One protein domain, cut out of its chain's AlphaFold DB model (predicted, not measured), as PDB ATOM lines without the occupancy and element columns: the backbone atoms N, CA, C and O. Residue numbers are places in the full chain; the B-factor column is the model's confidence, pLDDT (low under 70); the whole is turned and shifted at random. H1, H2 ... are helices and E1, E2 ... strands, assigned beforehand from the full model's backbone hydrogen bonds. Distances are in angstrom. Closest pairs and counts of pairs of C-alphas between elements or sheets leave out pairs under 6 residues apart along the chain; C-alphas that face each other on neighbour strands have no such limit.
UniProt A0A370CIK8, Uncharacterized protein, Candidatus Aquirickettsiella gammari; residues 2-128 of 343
ATOM      1  N   ILE A   2      74.078  40.744 182.647       20.12
ATOM      2  CA  ILE A   2      73.278  40.443 181.455       20.12
ATOM      3  C   ILE A   2      72.246  39.389 181.866       20.12
ATOM      4  O   ILE A   2      72.634  38.268 182.176       20.12
ATOM      5  N   TYR A   3      70.960  39.747 181.899       23.38
ATOM      6  CA  TYR A   3      69.895  38.748 181.954       23.38
ATOM      7  C   TYR A   3      69.726  38.204 180.546       23.38
ATOM      8  O   TYR A   3      69.206  38.873 179.655       23.38
ATOM      9  N   TYR A   4      70.260  37.012 180.334       23.50
ATOM     10  CA  TYR A   4      69.924  36.214 179.176       23.50
ATOM     11  C   TYR A   4      68.430  35.870 179.283       23.50
ATOM     12  O   TYR A   4      68.038  35.210 180.243       23.50
ATOM     13  N   PHE A   5      67.614  36.230 178.285       27.22
ATOM     14  CA  PHE A   5      66.527  35.334 177.871       27.22
ATOM     15  C   PHE A   5      67.218  34.106 177.293       27.22
ATOM     16  O   PHE A   5      67.486  34.004 176.093       27.22
ATOM     17  N   ASN A   6      67.684  33.253 178.203       25.25
ATOM     18  CA  ASN A   6      68.451  32.095 177.833       25.25
ATOM     19  C   ASN A   6      67.457  31.081 177.295       25.25
ATOM     20  O   ASN A   6      66.612  30.561 178.023       25.25
ATOM     21  N   LYS A   7      67.558  30.814 175.997       33.53
ATOM     22  CA  LYS A   7      66.811  29.771 175.304       33.53
ATOM     23  C   LYS A   7      67.411  28.401 175.643       33.53
ATOM     24  O   LYS A   7      67.652  27.600 174.754       33.53
ATOM     25  N   ASP A   8      67.611  28.130 176.929       33.47
ATOM     26  CA  ASP A   8      67.911  26.805 177.453       33.47
ATOM     27  C   ASP A   8      66.601  26.223 177.981       33.47
ATOM     28  O   ASP A   8      66.350  26.130 179.184       33.47
ATOM     29  N   LYS A   9      65.723  25.829 177.046       44.88
ATOM     30  CA  LYS A   9      64.613  24.920 177.350       44.88
ATOM     31  C   LYS A   9      65.219  23.566 177.697       44.88
ATOM     32  O   LYS A   9      65.297  22.668 176.862       44.88
ATOM     33  N   ASN A  10      65.674  23.424 178.932       40.25
ATOM     34  CA  ASN A  10      66.182  22.161 179.432       40.25
ATOM     35  C   ASN A  10      64.992  21.253 179.730       40.25
ATOM     36  O   ASN A  10      64.449  21.241 180.833       40.25
ATOM     37  N   SER A  11      64.571  20.485 178.723       43.91
ATOM     38  CA  SER A  11      63.708  19.337 178.955       43.91
ATOM     39  C   SER A  11      64.538  18.259 179.640       43.91
ATOM     40  O   SER A  11      65.311  17.549 178.996       43.91
ATOM     41  N   TYR A  12      64.401  18.157 180.955       43.50
ATOM     42  CA  TYR A  12      64.987  17.058 181.703       43.50
ATOM     43  C   TYR A  12      64.039  15.859 181.656       43.50
ATOM     44  O   TYR A  12      62.855  15.972 181.985       43.50
ATOM     45  N   ILE A  13      64.573  14.712 181.240       54.06
ATOM     46  CA  ILE A  13      63.904  13.418 181.333       54.06
ATOM     47  C   ILE A  13      64.696  12.610 182.365       54.06
ATOM     48  O   ILE A  13      65.828  12.215 182.075       54.06
ATOM     49  N   PRO A  14      64.152  12.369 183.570       47.47
ATOM     50  CA  PRO A  14      64.766  11.437 184.503       47.47
ATOM     51  C   PRO A  14      64.779  10.040 183.862       47.47
ATOM     52  O   PRO A  14      63.726   9.491 183.538       47.47
ATOM     53  N   ASN A  15      65.964   9.459 183.659       36.19
ATOM     54  CA  ASN A  15      66.096   8.099 183.138       36.19
ATOM     55  C   ASN A  15      65.879   7.087 184.270       36.19
ATOM     56  O   ASN A  15      66.767   6.882 185.091       36.19
ATOM     57  N   ASN A  16      64.728   6.414 184.274       42.31
ATOM     58  CA  ASN A  16      64.526   5.172 185.018       42.31
ATOM     59  C   ASN A  16      63.903   4.125 184.084       42.31
ATOM     60  O   ASN A  16      62.750   4.232 183.678       42.31
ATOM     61  N   MET A  17      64.684   3.099 183.734       37.66
ATOM     62  CA  MET A  17      64.321   2.048 182.762       37.66
ATOM     63  C   MET A  17      63.195   1.101 183.237       37.66
ATOM     64  O   MET A  17      62.769   0.249 182.469       37.66
ATOM     65  N   ASN A  18      62.689   1.256 184.469       50.72
ATOM     66  CA  ASN A  18      61.678   0.374 185.079       50.72
ATOM     67  C   ASN A  18      60.366   1.085 185.475       50.72
ATOM     68  O   ASN A  18      59.534   0.489 186.158       50.72
ATOM     69  N   THR A  19      60.169   2.357 185.111       56.88
ATOM     70  CA  THR A  19      58.981   3.126 185.528       56.88
ATOM     71  C   THR A  19      57.881   3.157 184.457       56.88
ATOM     72  O   THR A  19      58.182   3.453 183.303       56.88
ATOM     73  N   PRO A  20      56.595   2.937 184.817       67.50
ATOM     74  CA  PRO A  20      55.462   2.951 183.877       67.50
ATOM     75  C   PRO A  20      55.134   4.345 183.313       67.50
ATOM     76  O   PRO A  20      54.258   4.476 182.454       67.50
ATOM     77  N   LEU A  21      55.803   5.392 183.809       80.56
ATOM     78  CA  LEU A  21      55.580   6.786 183.444       80.56
ATOM     79  C   LEU A  21      56.835   7.400 182.825       80.56
ATOM     80  O   LEU A  21      57.921   7.353 183.401       80.56
ATOM     81  N   LYS A  22      56.649   8.070 181.690       83.38
ATOM     82  CA  LYS A  22      57.588   9.034 181.127       83.38
ATOM     83  C   LYS A  22      57.325  10.397 181.764       83.38
ATOM     84  O   LYS A  22      56.245  10.962 181.592       83.38
ATOM     85  N   PHE A  23      58.321  10.917 182.475       84.69
ATOM     86  CA  PHE A  23      58.295  12.249 183.074       84.69
ATOM     87  C   PHE A  23      59.026  13.258 182.189       84.69
ATOM     88  O   PHE A  23      60.160  13.026 181.775       84.69
ATOM     89  N   ILE A  24      58.374  14.382 181.917       86.88
ATOM     90  CA  ILE A  24      58.925  15.517 181.180       86.88
ATOM     91  C   ILE A  24      58.822  16.738 182.077       86.88
ATOM     92  O   ILE A  24      57.759  17.014 182.634       86.88
ATOM     93  N   ILE A  25      59.920  17.473 182.203       86.50
ATOM     94  CA  ILE A  25      59.987  18.677 183.027       86.50
ATOM     95  C   ILE A  25      60.279  19.864 182.131       86.50
ATOM     96  O   ILE A  25      61.178  19.814 181.294       86.50
ATOM     97  N   GLN A  26      59.497  20.919 182.306       86.00
ATOM     98  CA  GLN A  26      59.667  22.202 181.644       86.00
ATOM     99  C   GLN A  26      59.740  23.283 182.717       86.00
ATOM    100  O   GLN A  26      59.000  23.228 183.697       86.00
ATOM    101  N   SER A  27      60.641  24.243 182.541       85.69
ATOM    102  CA  SER A  27      60.785  25.397 183.425       85.69
ATOM    103  C   SER A  27      60.652  26.663 182.596       85.69
ATOM    104  O   SER A  27      61.250  26.757 181.526       85.69
ATOM    105  N   TYR A  28      59.885  27.614 183.111       82.75
ATOM    106  CA  TYR A  28      59.653  28.921 182.514       82.75
ATOM    107  C   TYR A  28      60.128  29.991 183.482       82.75
ATOM    108  O   TYR A  28      59.644  30.074 184.614       82.75
ATOM    109  N   ASP A  29      61.097  30.786 183.058       79.25
ATOM    110  CA  ASP A  29      61.682  31.817 183.899       79.25
ATOM    111  C   ASP A  29      60.702  32.973 184.104       79.25
ATOM    112  O   ASP A  29      60.157  33.519 183.153       79.25
ATOM    113  N   LEU A  30      60.468  33.339 185.367       74.56
ATOM    114  CA  LEU A  30      59.637  34.491 185.724       74.56
ATOM    115  C   LEU A  30      60.497  35.694 186.098       74.56
ATOM    116  O   LEU A  30      60.277  36.803 185.629       74.56
ATOM    117  N   PHE A  31      61.470  35.456 186.979       73.25
ATOM    118  CA  PHE A  31      62.435  36.433 187.470       73.25
ATOM    119  C   PHE A  31      63.791  35.740 187.673       73.25
ATOM    120  O   PHE A  31      63.921  34.520 187.508       73.25
ATOM    121  N   GLU A  32      64.810  36.501 188.073       72.12
ATOM    122  CA  GLU A  32      66.167  35.984 188.303       72.12
ATOM    123  C   GLU A  32      66.194  34.756 189.225       72.12
ATOM    124  O   GLU A  32      66.903  33.793 188.950       72.12
ATOM    125  N   ASN A  33      65.370  34.758 190.274       81.50
ATOM    126  CA  ASN A  33      65.325  33.732 191.316       81.50
ATOM    127  C   ASN A  33      64.057  32.862 191.288       81.50
ATOM    128  O   ASN A  33      63.892  32.019 192.167       81.50
ATOM    129  N   LYS A  34      63.151  33.042 190.321       83.31
ATOM    130  CA  LYS A  34      61.864  32.330 190.284       83.31
ATOM    131  C   LYS A  34      61.549  31.788 188.900       83.31
ATOM    132  O   LYS A  34      61.735  32.482 187.901       83.31
ATOM    133  N   SER A  35      61.010  30.579 188.853       85.81
ATOM    134  CA  SER A  35      60.459  29.972 187.641       85.81
ATOM    135  C   SER A  35      59.136  29.269 187.931       85.81
ATOM    136  O   SER A  35      58.840  28.918 189.075       85.81
ATOM    137  N   ILE A  36      58.327  29.063 186.894       87.12
ATOM    138  CA  ILE A  36      57.236  28.091 186.938       87.12
ATOM    139  C   ILE A  36      57.750  26.793 186.357       87.12
ATOM    140  O   ILE A  36      58.225  26.759 185.224       87.12
ATOM    141  N   VAL A  37      57.608  25.720 187.117       88.12
ATOM    142  CA  VAL A  37      57.961  24.380 186.678       88.12
ATOM    143  C   VAL A  37      56.692  23.608 186.378       88.12
ATOM    144  O   VAL A  37      55.747  23.599 187.167       88.12
ATOM    145  N   VAL A  38      56.687  22.947 185.227       87.75
ATOM    146  CA  VAL A  38      55.631  22.060 184.759       87.75
ATOM    147  C   VAL A  38      56.224  20.665 184.598       87.75
ATOM    148  O   VAL A  38      57.031  20.413 183.704       87.75
ATOM    149  N   CYS A  39      55.816  19.744 185.463       88.56
ATOM    150  CA  CYS A  39      56.142  18.328 185.360       88.56
ATOM    151  C   CYS A  39      54.949  17.594 184.751       88.56
ATOM    152  O   CYS A  39      53.873  17.567 185.343       88.56
ATOM    153  N   THR A  40      55.135  16.981 183.588       88.62
ATOM    154  CA  THR A  40      54.116  16.173 182.912       88.62
ATOM    155  C   THR A  40      54.530  14.708 182.951       88.62
ATOM    156  O   THR A  40      55.622  14.356 182.511       88.62
ATOM    157  N   ALA A  41      53.656  13.859 183.474       89.38
ATOM    158  CA  ALA A  41      53.809  12.419 183.540       89.38
ATOM    159  C   ALA A  41      52.759  11.757 182.643       89.38
ATOM    160  O   ALA A  41      51.555  11.930 182.832       89.38
ATOM    161  N   ALA A  42      53.231  10.981 181.673       88.25
ATOM    162  CA  ALA A  42      52.394  10.225 180.749       88.25
ATOM    163  C   ALA A  42      52.875   8.779 180.681       88.25
ATOM    164  O   ALA A  42      54.064   8.515 180.860       88.25
ATOM    165  N   SER A  43      51.983   7.834 180.399       84.75
ATOM    166  CA  SER A  43      52.383   6.438 180.226       84.75
ATOM    167  C   SER A  43      52.482   6.057 178.752       84.75
ATOM    168  O   SER A  43      51.549   6.323 177.995       84.75
ATOM    169  N   PRO A  44      53.568   5.389 178.321       81.19
ATOM    170  CA  PRO A  44      53.586   4.743 177.013       81.19
ATOM    171  C   PRO A  44      52.607   3.556 176.929       81.19
ATOM    172  O   PRO A  44      52.195   3.196 175.829       81.19
ATOM    173  N   GLU A  45      52.214   2.964 178.065       82.44
ATOM    174  CA  GLU A  45      51.320   1.798 178.133       82.44
ATOM    175  C   GLU A  45      49.831   2.175 178.230       82.44
ATOM    176  O   GLU A  45      48.979   1.420 177.761       82.44
ATOM    177  N   ASP A  46      49.515   3.341 178.801       84.44
ATOM    178  CA  ASP A  46      48.159   3.898 178.879       84.44
ATOM    179  C   ASP A  46      48.131   5.328 178.326       84.44
ATOM    180  O   ASP A  46      48.445   6.294 179.021       84.44
ATOM    181  N   LYS A  47      47.698   5.461 177.065       82.38
ATOM    182  CA  LYS A  47      47.595   6.754 176.363       82.38
ATOM    183  C   LYS A  47      46.619   7.733 177.018       82.38
ATOM    184  O   LYS A  47      46.673   8.919 176.708       82.38
ATOM    185  N   ASN A  48      45.712   7.246 177.867       82.44
ATOM    186  CA  ASN A  48      44.740   8.097 178.542       82.44
ATOM    187  C   ASN A  48      45.264   8.627 179.875       82.44
ATOM    188  O   ASN A  48      44.666   9.552 180.407       82.44
ATOM    189  N   PHE A  49      46.352   8.066 180.411       85.06
ATOM    190  CA  PHE A  49      46.926   8.552 181.655       85.06
ATOM    191  C   PHE A  49      47.725   9.828 181.397       85.06
ATOM    192  O   PHE A  49      48.820   9.782 180.823       85.06
ATOM    193  N   ASN A  50      47.196  10.962 181.857       83.31
ATOM    194  CA  ASN A  50      47.908  12.232 181.824       83.31
ATOM    195  C   ASN A  50      47.833  12.915 183.189       83.31
ATOM    196  O   ASN A  50      46.762  13.309 183.653       83.31
ATOM    197  N   PHE A  51      48.991  13.059 183.824       87.12
ATOM    198  CA  PHE A  51      49.133  13.771 185.081       87.12
ATOM    199  C   PHE A  51      50.117  14.919 184.912       87.12
ATOM    200  O   PHE A  51      51.224  14.735 184.412       87.12
ATOM    201  N   GLN A  52      49.746  16.102 185.378       86.56
ATOM    202  CA  GLN A  52      50.604  17.269 185.344       86.56
ATOM    203  C   GLN A  52      50.630  17.958 186.705       86.56
ATOM    204  O   GLN A  52      49.593  18.209 187.313       86.56
ATOM    205  N   LEU A  53      51.834  18.290 187.154       88.12
ATOM    206  CA  LEU A  53      52.114  19.097 188.332       88.12
ATOM    207  C   LEU A  53      52.698  20.431 187.861       88.12
ATOM    208  O   LEU A  53      53.670  20.437 187.107       88.12
ATOM    209  N   ARG A  54      52.130  21.556 188.293       86.56
ATOM    210  CA  ARG A  54      52.665  22.900 188.028       86.56
ATOM    211  C   ARG A  54      52.942  23.599 189.349       86.56
ATOM    212  O   ARG A  54      52.090  23.543 190.230       86.56
ATOM    213  N   PHE A  55      54.078  24.265 189.504       86.88
ATOM    214  CA  PHE A  55      54.399  24.980 190.744       86.88
ATOM    215  C   PHE A  55      55.428  26.091 190.527       86.88
ATOM    216  O   PHE A  55      56.163  26.077 189.541       86.88
ATOM    217  N   ILE A  56      55.499  27.048 191.459       85.31
ATOM    218  CA  ILE A  56      56.581  28.048 191.476       85.31
ATOM    219  C   ILE A  56      57.796  27.469 192.191       85.31
ATOM    220  O   ILE A  56      57.709  27.079 193.356       85.31
ATOM    221  N   GLN A  57      58.935  27.473 191.508       87.06
ATOM    222  CA  GLN A  57      60.232  27.143 192.076       87.06
ATOM    223  C   GLN A  57      61.013  28.421 192.398       87.06
ATOM    224  O   GLN A  57      61.168  29.307 191.560       87.06
ATOM    225  N   ASP A  58      61.560  28.472 193.610       86.25
ATOM    226  CA  ASP A  58      62.703  29.325 193.929       86.25
ATOM    227  C   ASP A  58      63.964  28.654 193.375       86.25
ATOM    228  O   ASP A  58      64.317  27.549 193.796       86.25
ATOM    229  N   LYS A  59      64.632  29.301 192.418       83.06
ATOM    230  CA  LYS A  59      65.808  28.763 191.719       83.06
ATOM    231  C   LYS A  59      66.998  28.524 192.651       83.06
ATOM    232  O   LYS A  59      67.891  27.759 192.305       83.06
ATOM    233  N   THR A  60      67.014  29.143 193.834       83.56
ATOM    234  CA  THR A  60      68.040  28.889 194.858       83.56
ATOM    235  C   THR A  60      67.830  27.561 195.585       83.56
ATOM    236  O   THR A  60      68.755  27.044 196.213       83.56
ATOM    237  N   LYS A  61      66.627  26.979 195.493       83.25
ATOM    238  CA  LYS A  61      66.284  25.698 196.105       83.25
ATOM    239  C   LYS A  61      66.389  24.582 195.075       83.25
ATOM    240  O   LYS A  61      65.726  24.595 194.036       83.25
ATOM    241  N   GLN A  62      67.199  23.579 195.396       81.19
ATOM    242  CA  GLN A  62      67.289  22.366 194.597       81.19
ATOM    243  C   GLN A  62      66.057  21.487 194.836       81.19
ATOM    244  O   GLN A  62      65.661  21.257 195.977       81.19
ATOM    245  N   ILE A  63      65.475  20.979 193.751       83.06
ATOM    246  CA  ILE A  63      64.380  20.009 193.788       83.06
ATOM    247  C   ILE A  63      64.910  18.680 193.265       83.06
ATOM    248  O   ILE A  63      65.474  18.616 192.171       83.06
ATOM    249  N   ASP A  64      64.710  17.611 194.035       87.00
ATOM    250  CA  ASP A  64      65.019  16.256 193.586       87.00
ATOM    251  C   ASP A  64      63.875  15.717 192.711       87.00
ATOM    252  O   ASP A  64      62.899  15.116 193.172       87.00
ATOM    253  N   PHE A  65      63.994  15.958 191.407       85.38
ATOM    254  CA  PHE A  65      63.027  15.489 190.418       85.38
ATOM    255  C   PHE A  65      63.012  13.964 190.250       85.38
ATOM    256  O   PHE A  65      61.989  13.402 189.844       85.38
ATOM    257  N   THR A  66      64.104  13.278 190.591       86.31
ATOM    258  CA  THR A  66      64.159  11.812 190.593       86.31
ATOM    259  C   THR A  66      63.310  11.273 191.735       86.31
ATOM    260  O   THR A  66      62.466  10.400 191.522       86.31
ATOM    261  N   GLN A  67      63.453  11.844 192.932       87.69
ATOM    262  CA  GLN A  67      62.611  11.509 194.076       87.69
ATOM    263  C   GLN A  67      61.139  11.828 193.801       87.69
ATOM    264  O   GLN A  67      60.278  10.994 194.075       87.69
ATOM    265  N   LEU A  68      60.833  12.984 193.200       88.50
ATOM    266  CA  LEU A  68      59.469  13.339 192.797       88.50
ATOM    267  C   LEU A  68      58.862  12.292 191.848       88.50
ATOM    268  O   LEU A  68      57.734  11.839 192.051       88.50
ATOM    269  N   THR A  69      59.632  11.881 190.840       87.00
ATOM    270  CA  THR A  69      59.227  10.865 189.860       87.00
ATOM    271  C   THR A  69      58.979   9.518 190.535       87.00
ATOM    272  O   THR A  69      57.960   8.872 190.284       87.00
ATOM    273  N   ASN A  70      59.866   9.096 191.438       87.88
ATOM    274  CA  ASN A  70      59.710   7.854 192.195       87.88
ATOM    275  C   ASN A  70      58.473   7.898 193.104       87.88
ATOM    276  O   ASN A  70      57.690   6.948 193.123       87.88
ATOM    277  N   ASN A  71      58.253   9.021 193.790       89.94
ATOM    278  CA  ASN A  71      57.092   9.235 194.646       89.94
ATOM    279  C   ASN A  71      55.779   9.137 193.857       89.94
ATOM    280  O   ASN A  71      54.831   8.521 194.350       89.94
ATOM    281  N   LEU A  72      55.705   9.703 192.641       89.81
ATOM    282  CA  LEU A  72      54.507   9.560 191.807       89.81
ATOM    283  C   LEU A  72      54.329   8.115 191.340       89.81
ATOM    284  O   LEU A  72      53.236   7.572 191.476       89.81
ATOM    285  N   ASN A  73      55.389   7.471 190.840       88.62
ATOM    286  CA  ASN A  73      55.319   6.089 190.358       88.62
ATOM    287  C   ASN A  73      54.822   5.121 191.440       88.62
ATOM    288  O   ASN A  73      53.987   4.273 191.155       88.62
ATOM    289  N   GLN A  74      55.262   5.285 192.690       89.19
ATOM    290  CA  GLN A  74      54.777   4.472 193.811       89.19
ATOM    291  C   GLN A  74      53.279   4.667 194.086       89.19
ATOM    292  O   GLN A  74      52.629   3.773 194.627       89.19
ATOM    293  N   CYS A  75      52.729   5.838 193.756       89.44
ATOM    294  CA  CYS A  75      51.322   6.198 193.946       89.44
ATOM    295  C   CYS A  75      50.431   5.825 192.752       89.44
ATOM    296  O   CYS A  75      49.209   5.785 192.893       89.44
ATOM    297  N   VAL A  76      51.002   5.494 191.598       88.81
ATOM    298  CA  VAL A  76      50.228   5.050 190.439       88.81
ATOM    299  C   VAL A  76      50.042   3.536 190.479       88.81
ATOM    300  O   VAL A  76      50.992   2.772 190.616       88.81
ATOM    301  N   GLN A  77      48.789   3.098 190.362       87.38
ATOM    302  CA  GLN A  77      48.415   1.687 190.334       87.38
ATOM    303  C   GLN A  77      48.007   1.276 188.924       87.38
ATOM    304  O   GLN A  77      47.271   1.996 188.248       87.38
ATOM    305  N   LYS A  78      48.447   0.090 188.501       84.69
ATOM    306  CA  LYS A  78      48.023  -0.529 187.246       84.69
ATOM    307  C   LYS A  78      46.833  -1.448 187.496       84.69
ATOM    308  O   LYS A  78      46.930  -2.423 188.237       84.69
ATOM    309  N   ILE A  79      45.710  -1.151 186.855       82.94
ATOM    310  CA  ILE A  79      44.545  -2.030 186.819       82.94
ATOM    311  C   ILE A  79      44.760  -3.021 185.676       82.94
ATOM    312  O   ILE A  79      44.542  -2.690 184.510       82.94
ATOM    313  N   ASN A  80      45.194  -4.237 186.016       78.81
ATOM    314  CA  ASN A  80      45.605  -5.260 185.046       78.81
ATOM    315  C   ASN A  80      44.509  -5.632 184.035       78.81
ATOM    316  O   ASN A  80      44.815  -5.841 182.869       78.81
ATOM    317  N   ILE A  81      43.240  -5.660 184.455       77.06
ATOM    318  CA  ILE A  81      42.108  -6.055 183.594       77.06
ATOM    319  C   ILE A  81      41.930  -5.084 182.420       77.06
ATOM    320  O   ILE A  81      41.658  -5.501 181.300       77.06
ATOM    321  N   THR A  82      42.086  -3.784 182.671       76.94
ATOM    322  CA  THR A  82      41.883  -2.732 181.664       76.94
ATOM    323  C   THR A  82      43.195  -2.164 181.130       76.94
ATOM    324  O   THR A  82      43.163  -1.231 180.335       76.94
ATOM    325  N   ASN A  83      44.335  -2.668 181.612       77.69
ATOM    326  CA  ASN A  83      45.668  -2.100 181.401       77.69
ATOM    327  C   ASN A  83      45.717  -0.575 181.637       77.69
ATOM    328  O   ASN A  83      46.422   0.145 180.935       77.69
ATOM    329  N   ARG A  84      44.928  -0.079 182.601       83.44
ATOM    330  CA  ARG A  84      44.813   1.357 182.891       83.44
ATOM    331  C   ARG A  84      45.650   1.739 184.089       83.44
ATOM    332  O   ARG A  84      45.676   1.003 185.075       83.44
ATOM    333  N   LEU A  85      46.269   2.907 184.026       86.12
ATOM    334  CA  LEU A  85      46.926   3.503 185.178       86.12
ATOM    335  C   LEU A  85      45.953   4.411 185.922       86.12
ATOM    336  O   LEU A  85      45.216   5.195 185.327       86.12
ATOM    337  N   VAL A  86      45.940   4.302 187.246       83.94
ATOM    338  CA  VAL A  86      45.048   5.078 188.102       83.94
ATOM    339  C   VAL A  86      45.824   5.627 189.288       83.94
ATOM    340  O   VAL A  86      46.515   4.902 190.002       83.94
ATOM    341  N   LEU A  87      45.655   6.924 189.527       84.56
ATOM    342  CA  LEU A  87      45.974   7.549 190.802       84.56
ATOM    343  C   LEU A  87      44.698   7.506 191.655       84.56
ATOM    344  O   LEU A  87      43.761   8.265 191.412       84.56
ATOM    345  N   SER A  88      44.589   6.539 192.567       80.81
ATOM    346  CA  SER A  88      43.425   6.450 193.459       80.81
ATOM    347  C   SER A  88      43.407   7.637 194.424       80.81
ATOM    348  O   SER A  88      44.440   8.254 194.669       80.81
ATOM    349  N   LYS A  89      42.253   7.937 195.019       77.88
ATOM    350  CA  LYS A  89      42.110   9.029 195.992       77.88
ATOM    351  C   LYS A  89      43.075   8.909 197.184       77.88
ATOM    352  O   LYS A  89      43.654   9.899 197.616       77.88
ATOM    353  N   GLU A  90      43.283   7.697 197.697       82.06
ATOM    354  CA  GLU A  90      44.236   7.440 198.785       82.06
ATOM    355  C   GLU A  90      45.684   7.700 198.346       82.06
ATOM    356  O   GLU A  90      46.444   8.381 199.039       82.06
ATOM    357  N   ASN A  91      46.055   7.220 197.158       84.88
ATOM    358  CA  ASN A  91      47.391   7.432 196.613       84.88
ATOM    359  C   ASN A  91      47.646   8.887 196.223       84.88
ATOM    360  O   ASN A  91      48.771   9.360 196.358       84.88
ATOM    361  N   GLU A  92      46.618   9.596 195.765       81.62
ATOM    362  CA  GLU A  92      46.657  11.033 195.533       81.62
ATOM    363  C   GLU A  92      46.992  11.745 196.846       81.62
ATOM    364  O   GLU A  92      48.013  12.426 196.925       81.62
ATOM    365  N   CYS A  93      46.235  11.496 197.922       79.19
ATOM    366  CA  CYS A  93      46.528  12.041 199.251       79.19
ATOM    367  C   CYS A  93      47.961  11.735 199.717       79.19
ATOM    368  O   CYS A  93      48.647  12.618 200.239       79.19
ATOM    369  N   ARG A  94      48.439  10.504 199.503       85.31
ATOM    370  CA  ARG A  94      49.814  10.112 199.830       85.31
ATOM    371  C   ARG A  94      50.844  10.888 199.006       85.31
ATOM    372  O   ARG A  94      51.810  11.392 199.572       85.31
ATOM    373  N   PHE A  95      50.627  11.035 197.701       87.56
ATOM    374  CA  PHE A  95      51.502  11.812 196.825       87.56
ATOM    375  C   PHE A  95      51.568  13.285 197.251       87.56
ATOM    376  O   PHE A  95      52.655  13.849 197.344       87.56
ATOM    377  N   PHE A  96      50.439  13.895 197.616       83.25
ATOM    378  CA  PHE A  96      50.411  15.269 198.126       83.25
ATOM    379  C   PHE A  96      51.143  15.444 199.458       83.25
ATOM    380  O   PHE A  96      51.827  16.449 199.657       83.25
ATOM    381  N   ASN A  97      51.046  14.467 200.361       83.88
ATOM    382  CA  ASN A  97      51.841  14.473 201.587       83.88
ATOM    383  C   ASN A  97      53.341  14.381 201.273       83.88
ATOM    384  O   ASN A  97      54.133  15.091 201.891       83.88
ATOM    385  N   ASN A  98      53.725  13.582 200.273       88.31
ATOM    386  CA  ASN A  98      55.109  13.519 199.806       88.31
ATOM    387  C   ASN A  98      55.578  14.876 199.258       88.31
ATOM    388  O   ASN A  98      56.645  15.333 199.653       88.31
ATOM    389  N   LEU A  99      54.769  15.567 198.442       87.25
ATOM    390  CA  LEU A  99      55.080  16.925 197.963       87.25
ATOM    391  C   LEU A  99      55.316  17.902 199.122       87.25
ATOM    392  O   LEU A  99      56.323  18.608 199.146       87.25
ATOM    393  N   LYS A 100      54.416  17.914 200.112       84.06
ATOM    394  CA  LYS A 100      54.546  18.776 201.294       84.06
ATOM    395  C   LYS A 100      55.843  18.497 202.058       84.06
ATOM    396  O   LYS A 100      56.554  19.431 202.416       84.06
ATOM    397  N   ASN A 101      56.160  17.223 202.283       84.56
ATOM    398  CA  ASN A 101      57.377  16.806 202.983       84.56
ATOM    399  C   ASN A 101      58.650  17.135 202.186       84.56
ATOM    400  O   ASN A 101      59.687  17.408 202.782       84.56
ATOM    401  N   SER A 102      58.560  17.171 200.856       83.31
ATOM    402  CA  SER A 102      59.627  17.625 199.956       83.31
ATOM    403  C   SER A 102      59.739  19.156 199.852       83.31
ATOM    404  O   SER A 102      60.520  19.651 199.044       83.31
ATOM    405  N   GLY A 103      58.987  19.920 200.653       79.88
ATOM    406  CA  GLY A 103      59.126  21.376 200.754       79.88
ATOM    407  C   GLY A 103      58.338  22.188 199.723       79.88
ATOM    408  O   GLY A 103      58.575  23.391 199.599       79.88
ATOM    409  N   PHE A 104      57.400  21.572 198.999       83.44
ATOM    410  CA  PHE A 104      56.524  22.289 198.070       83.44
ATOM    411  C   PHE A 104      55.482  23.125 198.827       83.44
ATOM    412  O   PHE A 104      54.808  22.624 199.733       83.44
ATOM    413  N   ASP A 105      55.291  24.386 198.422       79.06
ATOM    414  CA  ASP A 105      54.150  25.186 198.880       79.06
ATOM    415  C   ASP A 105      52.904  24.768 198.091       79.06
ATOM    416  O   ASP A 105      52.718  25.130 196.925       79.06
ATOM    417  N   LEU A 106      52.035  23.995 198.743       76.88
ATOM    418  CA  LEU A 106      50.813  23.481 198.129       76.88
ATOM    419  C   LEU A 106      49.835  24.592 197.708       76.88
ATOM    420  O   LEU A 106      48.985  24.340 196.859       76.88
ATOM    421  N   ARG A 107      49.958  25.823 198.235       71.62
ATOM    422  CA  ARG A 107      49.157  26.974 197.771       71.62
ATOM    423  C   ARG A 107      49.535  27.389 196.352       71.62
ATOM    424  O   ARG A 107      48.664  27.746 195.563       71.62
ATOM    425  N   PHE A 108      50.818  27.275 196.017       76.19
ATOM    426  CA  PHE A 108      51.379  27.580 194.700       76.19
ATOM    427  C   PHE A 108      51.699  26.306 193.916       76.19
ATOM    428  O   PHE A 108      52.698  26.245 193.204       76.19
ATOM    429  N   THR A 109      50.855  25.282 194.062       81.19
ATOM    430  CA  THR A 109      50.954  24.020 193.328       81.19
ATOM    431  C   THR A 109      49.595  23.682 192.709       81.19
ATOM    432  O   THR A 109      48.573  23.672 193.394       81.19
ATOM    433  N   ASP A 110      49.575  23.419 191.405       79.06
ATOM    434  CA  ASP A 110      48.425  22.925 190.646       79.06
ATOM    435  C   ASP A 110      48.675  21.468 190.246       79.06
ATOM    436  O   ASP A 110      49.747  21.131 189.741       79.06
ATOM    437  N   THR A 111      47.661  20.620 190.394       79.31
ATOM    438  CA  THR A 111      47.631  19.283 189.796       79.31
ATOM    439  C   THR A 111      46.516  19.194 188.776       79.31
ATOM    440  O   THR A 111      45.384  19.617 189.021       79.31
ATOM    441  N   ILE A 112      46.839  18.645 187.615       78.81
ATOM    442  CA  ILE A 112      45.912  18.457 186.509       78.81
ATOM    443  C   ILE A 112      45.957  16.993 186.125       78.81
ATOM    444  O   ILE A 112      47.021  16.447 185.845       78.81
ATOM    445  N   ARG A 113      44.791  16.366 186.110       76.69
ATOM    446  CA  ARG A 113      44.619  14.970 185.757       76.69
ATOM    447  C   ARG A 113      43.607  14.867 184.636       76.69
ATOM    448  O   ARG A 113      42.502  15.377 184.778       76.69
ATOM    449  N   ASP A 114      43.983  14.206 183.549       71.31
ATOM    450  CA  ASP A 114      43.087  13.906 182.429       71.31
ATOM    451  C   ASP A 114      42.351  15.171 181.917       71.31
ATOM    452  O   ASP A 114      41.174  15.147 181.570       71.31
ATOM    453  N   GLY A 115      43.051  16.315 181.924       67.00
ATOM    454  CA  GLY A 115      42.515  17.620 181.514       67.00
ATOM    455  C   GLY A 115      41.697  18.363 182.577       67.00
ATOM    456  O   GLY A 115      41.140  19.412 182.279       67.00
ATOM    457  N   ILE A 116      41.635  17.869 183.813       66.44
ATOM    458  CA  ILE A 116      40.864  18.453 184.916       66.44
ATOM    459  C   ILE A 116      41.807  18.886 186.037       66.44
ATOM    460  O   ILE A 116      42.607  18.094 186.529       66.44
ATOM    461  N   LYS A 117      41.694  20.141 186.487       68.31
ATOM    462  CA  LYS A 117      42.352  20.594 187.719       68.31
ATOM    463  C   LYS A 117      41.742  19.876 188.916       68.31
ATOM    464  O   LYS A 117      40.551  20.034 189.186       68.31
ATOM    465  N   THR A 118      42.552  19.110 189.633       58.84
ATOM    466  CA  THR A 118      42.139  18.441 190.868       58.84
ATOM    467  C   THR A 118      42.692  19.195 192.070       58.84
ATOM    468  O   THR A 118      43.809  19.703 192.048       58.84
ATOM    469  N   ILE A 119      41.891  19.296 193.129       57.34
ATOM    470  CA  ILE A 119      42.358  19.732 194.447       57.34
ATOM    471  C   ILE A 119      42.472  18.469 195.287       57.34
ATOM    472  O   ILE A 119      41.491  17.728 195.401       57.34
ATOM    473  N   CYS A 120      43.628  18.254 195.915       49.97
ATOM    474  CA  CYS A 120      43.764  17.216 196.930       49.97
ATOM    475  C   CYS A 120      42.672  17.381 197.988       49.97
ATOM    476  O   CYS A 120      42.526  18.459 198.564       49.97
ATOM    477  N   GLU A 121      41.924  16.333 198.316       46.56
ATOM    478  CA  GLU A 121      40.887  16.459 199.341       46.56
ATOM    479  C   GLU A 121      41.431  16.875 200.716       46.56
ATOM    480  O   GLU A 121      40.774  17.635 201.421       46.56
ATOM    481  N   ASN A 122      42.670  16.503 201.050       44.12
ATOM    482  CA  ASN A 122      43.341  16.967 202.271       44.12
ATOM    483  C   ASN A 122      43.744  18.456 202.229       44.12
ATOM    484  O   ASN A 122      44.037  19.041 203.271       44.12
ATOM    485  N   ALA A 123      43.736  19.087 201.050       47.38
ATOM    486  CA  ALA A 123      43.904  20.529 200.876       47.38
ATOM    487  C   ALA A 123      42.569  21.296 200.986       47.38
ATOM    488  O   ALA A 123      42.591  22.494 201.250       47.38
ATOM    489  N   LYS A 124      41.405  20.631 200.872       46.53
ATOM    490  CA  LYS A 124      40.077  21.279 200.993       46.53
ATOM    491  C   LYS A 124      39.820  21.877 202.379       46.53
ATOM    492  O   LYS A 124      39.073  22.841 202.494       46.53
ATOM    493  N   ASN A 125      40.462  21.331 203.412       45.19
ATOM    494  CA  ASN A 125      40.344  21.806 204.793       45.19
ATOM    495  C   ASN A 125      41.329  22.941 205.135       45.19
ATOM    496  O   ASN A 125      41.369  23.386 206.279       45.19
ATOM    497  N   GLN A 126      42.136  23.408 204.176       44.72
ATOM    498  CA  GLN A 126      43.004  24.569 204.357       44.72
ATOM    499  C   GLN A 126      42.322  25.823 203.775       44.72
ATOM    500  O   GLN A 126      41.927  25.817 202.605       44.72
ATOM    501  N   PRO A 127      42.178  26.913 204.554       39.84
ATOM    502  CA  PRO A 127      41.625  28.171 204.055       39.84
ATOM    503  C   PRO A 127      42.427  28.678 202.845       39.84
ATOM    504  O   PRO A 127      43.652  28.756 202.910       39.84
ATOM    505  N   GLY A 128      41.750  29.017 201.744       44.00
ATOM    506  CA  GLY A 128      42.377  29.564 200.527       44.00
ATOM    507  C   GLY A 128      42.702  28.553 199.415       44.00
ATOM    508  O   GLY A 128      43.174  28.961 198.360       44.00
TER     509      GLY A 128
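What this domain is: This is residues 2 to 128 of the 343 residues of an uncharacterized protein of Candidatus Aquirickettsiella gammari (UniProt A0A370CIK8). A twisted sheet of five antiparallel strands forms a wall, with H1 slanting over one face at E1 and E2 and H2 side by side with H1. The small hairpin of E4 and E5 reaches away from the sheet, and the long unnamed stretch of residues 2 to 21 runs past the E1 edge. The printed part has 127 residues with two named helices and seven named strands, in the order E1 E2 E3 H1 E4 E5 H2 E6 E7; the large sheet runs E1 E2 E3 E6 E7. The class is mixed, helices and strands; the whole is compact, with a radius of gyration of the C-alphas of 15.3 A and spans of 56 by 38 by 24 A.

How they stand to each other: E1, residues 22 to 31, E2, residues 34 to 42, and E3, residues 50 to 58, form a meander, each strand the antiparallel neighbour of the one before. N 26 and O 38 of E1 and E2 are 2.9 A apart, and N 37 and O 55 of E2 and E3 2.8 A, both within hydrogen-bond range. E6, residues 109 to 113, is antiparallel to E3, with N 54 and O 110 at 2.8 A. E7, residues 116 to 118, forms a hairpin with E6, with N 113 and O 116 at 2.8 A; E1 and E7 are the edge strands. H1, residues 65 to 75, is on one face of this sheet, giving two layers, a helix layer over a sheet. Its height over the sheet is 10.1 A, and on the local plane it runs slantwise to the strands, at 48 degrees to E1. It lies over E1 and, only just, over E2, on which 3 of its C-alphas fall. H2, residues 89 to 101, touches H1, the closest C-alphas being those of Cys 75 and Asn 91, 4.9 A apart, at a shallow tilt of 24 degrees, opposite ways. H2 is only just not on the sheet, with 4 pairs of C-alphas within 10 A. E4, residues 76 to 79, and E5, residues 84 to 87, form a hairpin, with N 77 and O 86 at 2.9 A; both are apart from E1, E2, E3, E6 and E7. In H1 and H2 every O i to N i+4 pair is within hydrogen-bond range.

Where its parts are: E1 begins at C-alpha 22, (57.588, 9.034, 181.127), and is 28.5 A long; E2 measures 25.9 A and E3 25.6 A. H1 spans 15.4 A and H2 18.5 A. E7 ends at C-alpha 118, (42.139, 18.441, 190.868).

The domain as a whole: The two C-alphas farthest apart, those of Ile 2 and Ile 81, are 56.0 A apart. The printed part has no cut, and no link is long. Mean pLDDT of the printed part is 73.5; residues 2 to 20 and 115 to 128 are under 70.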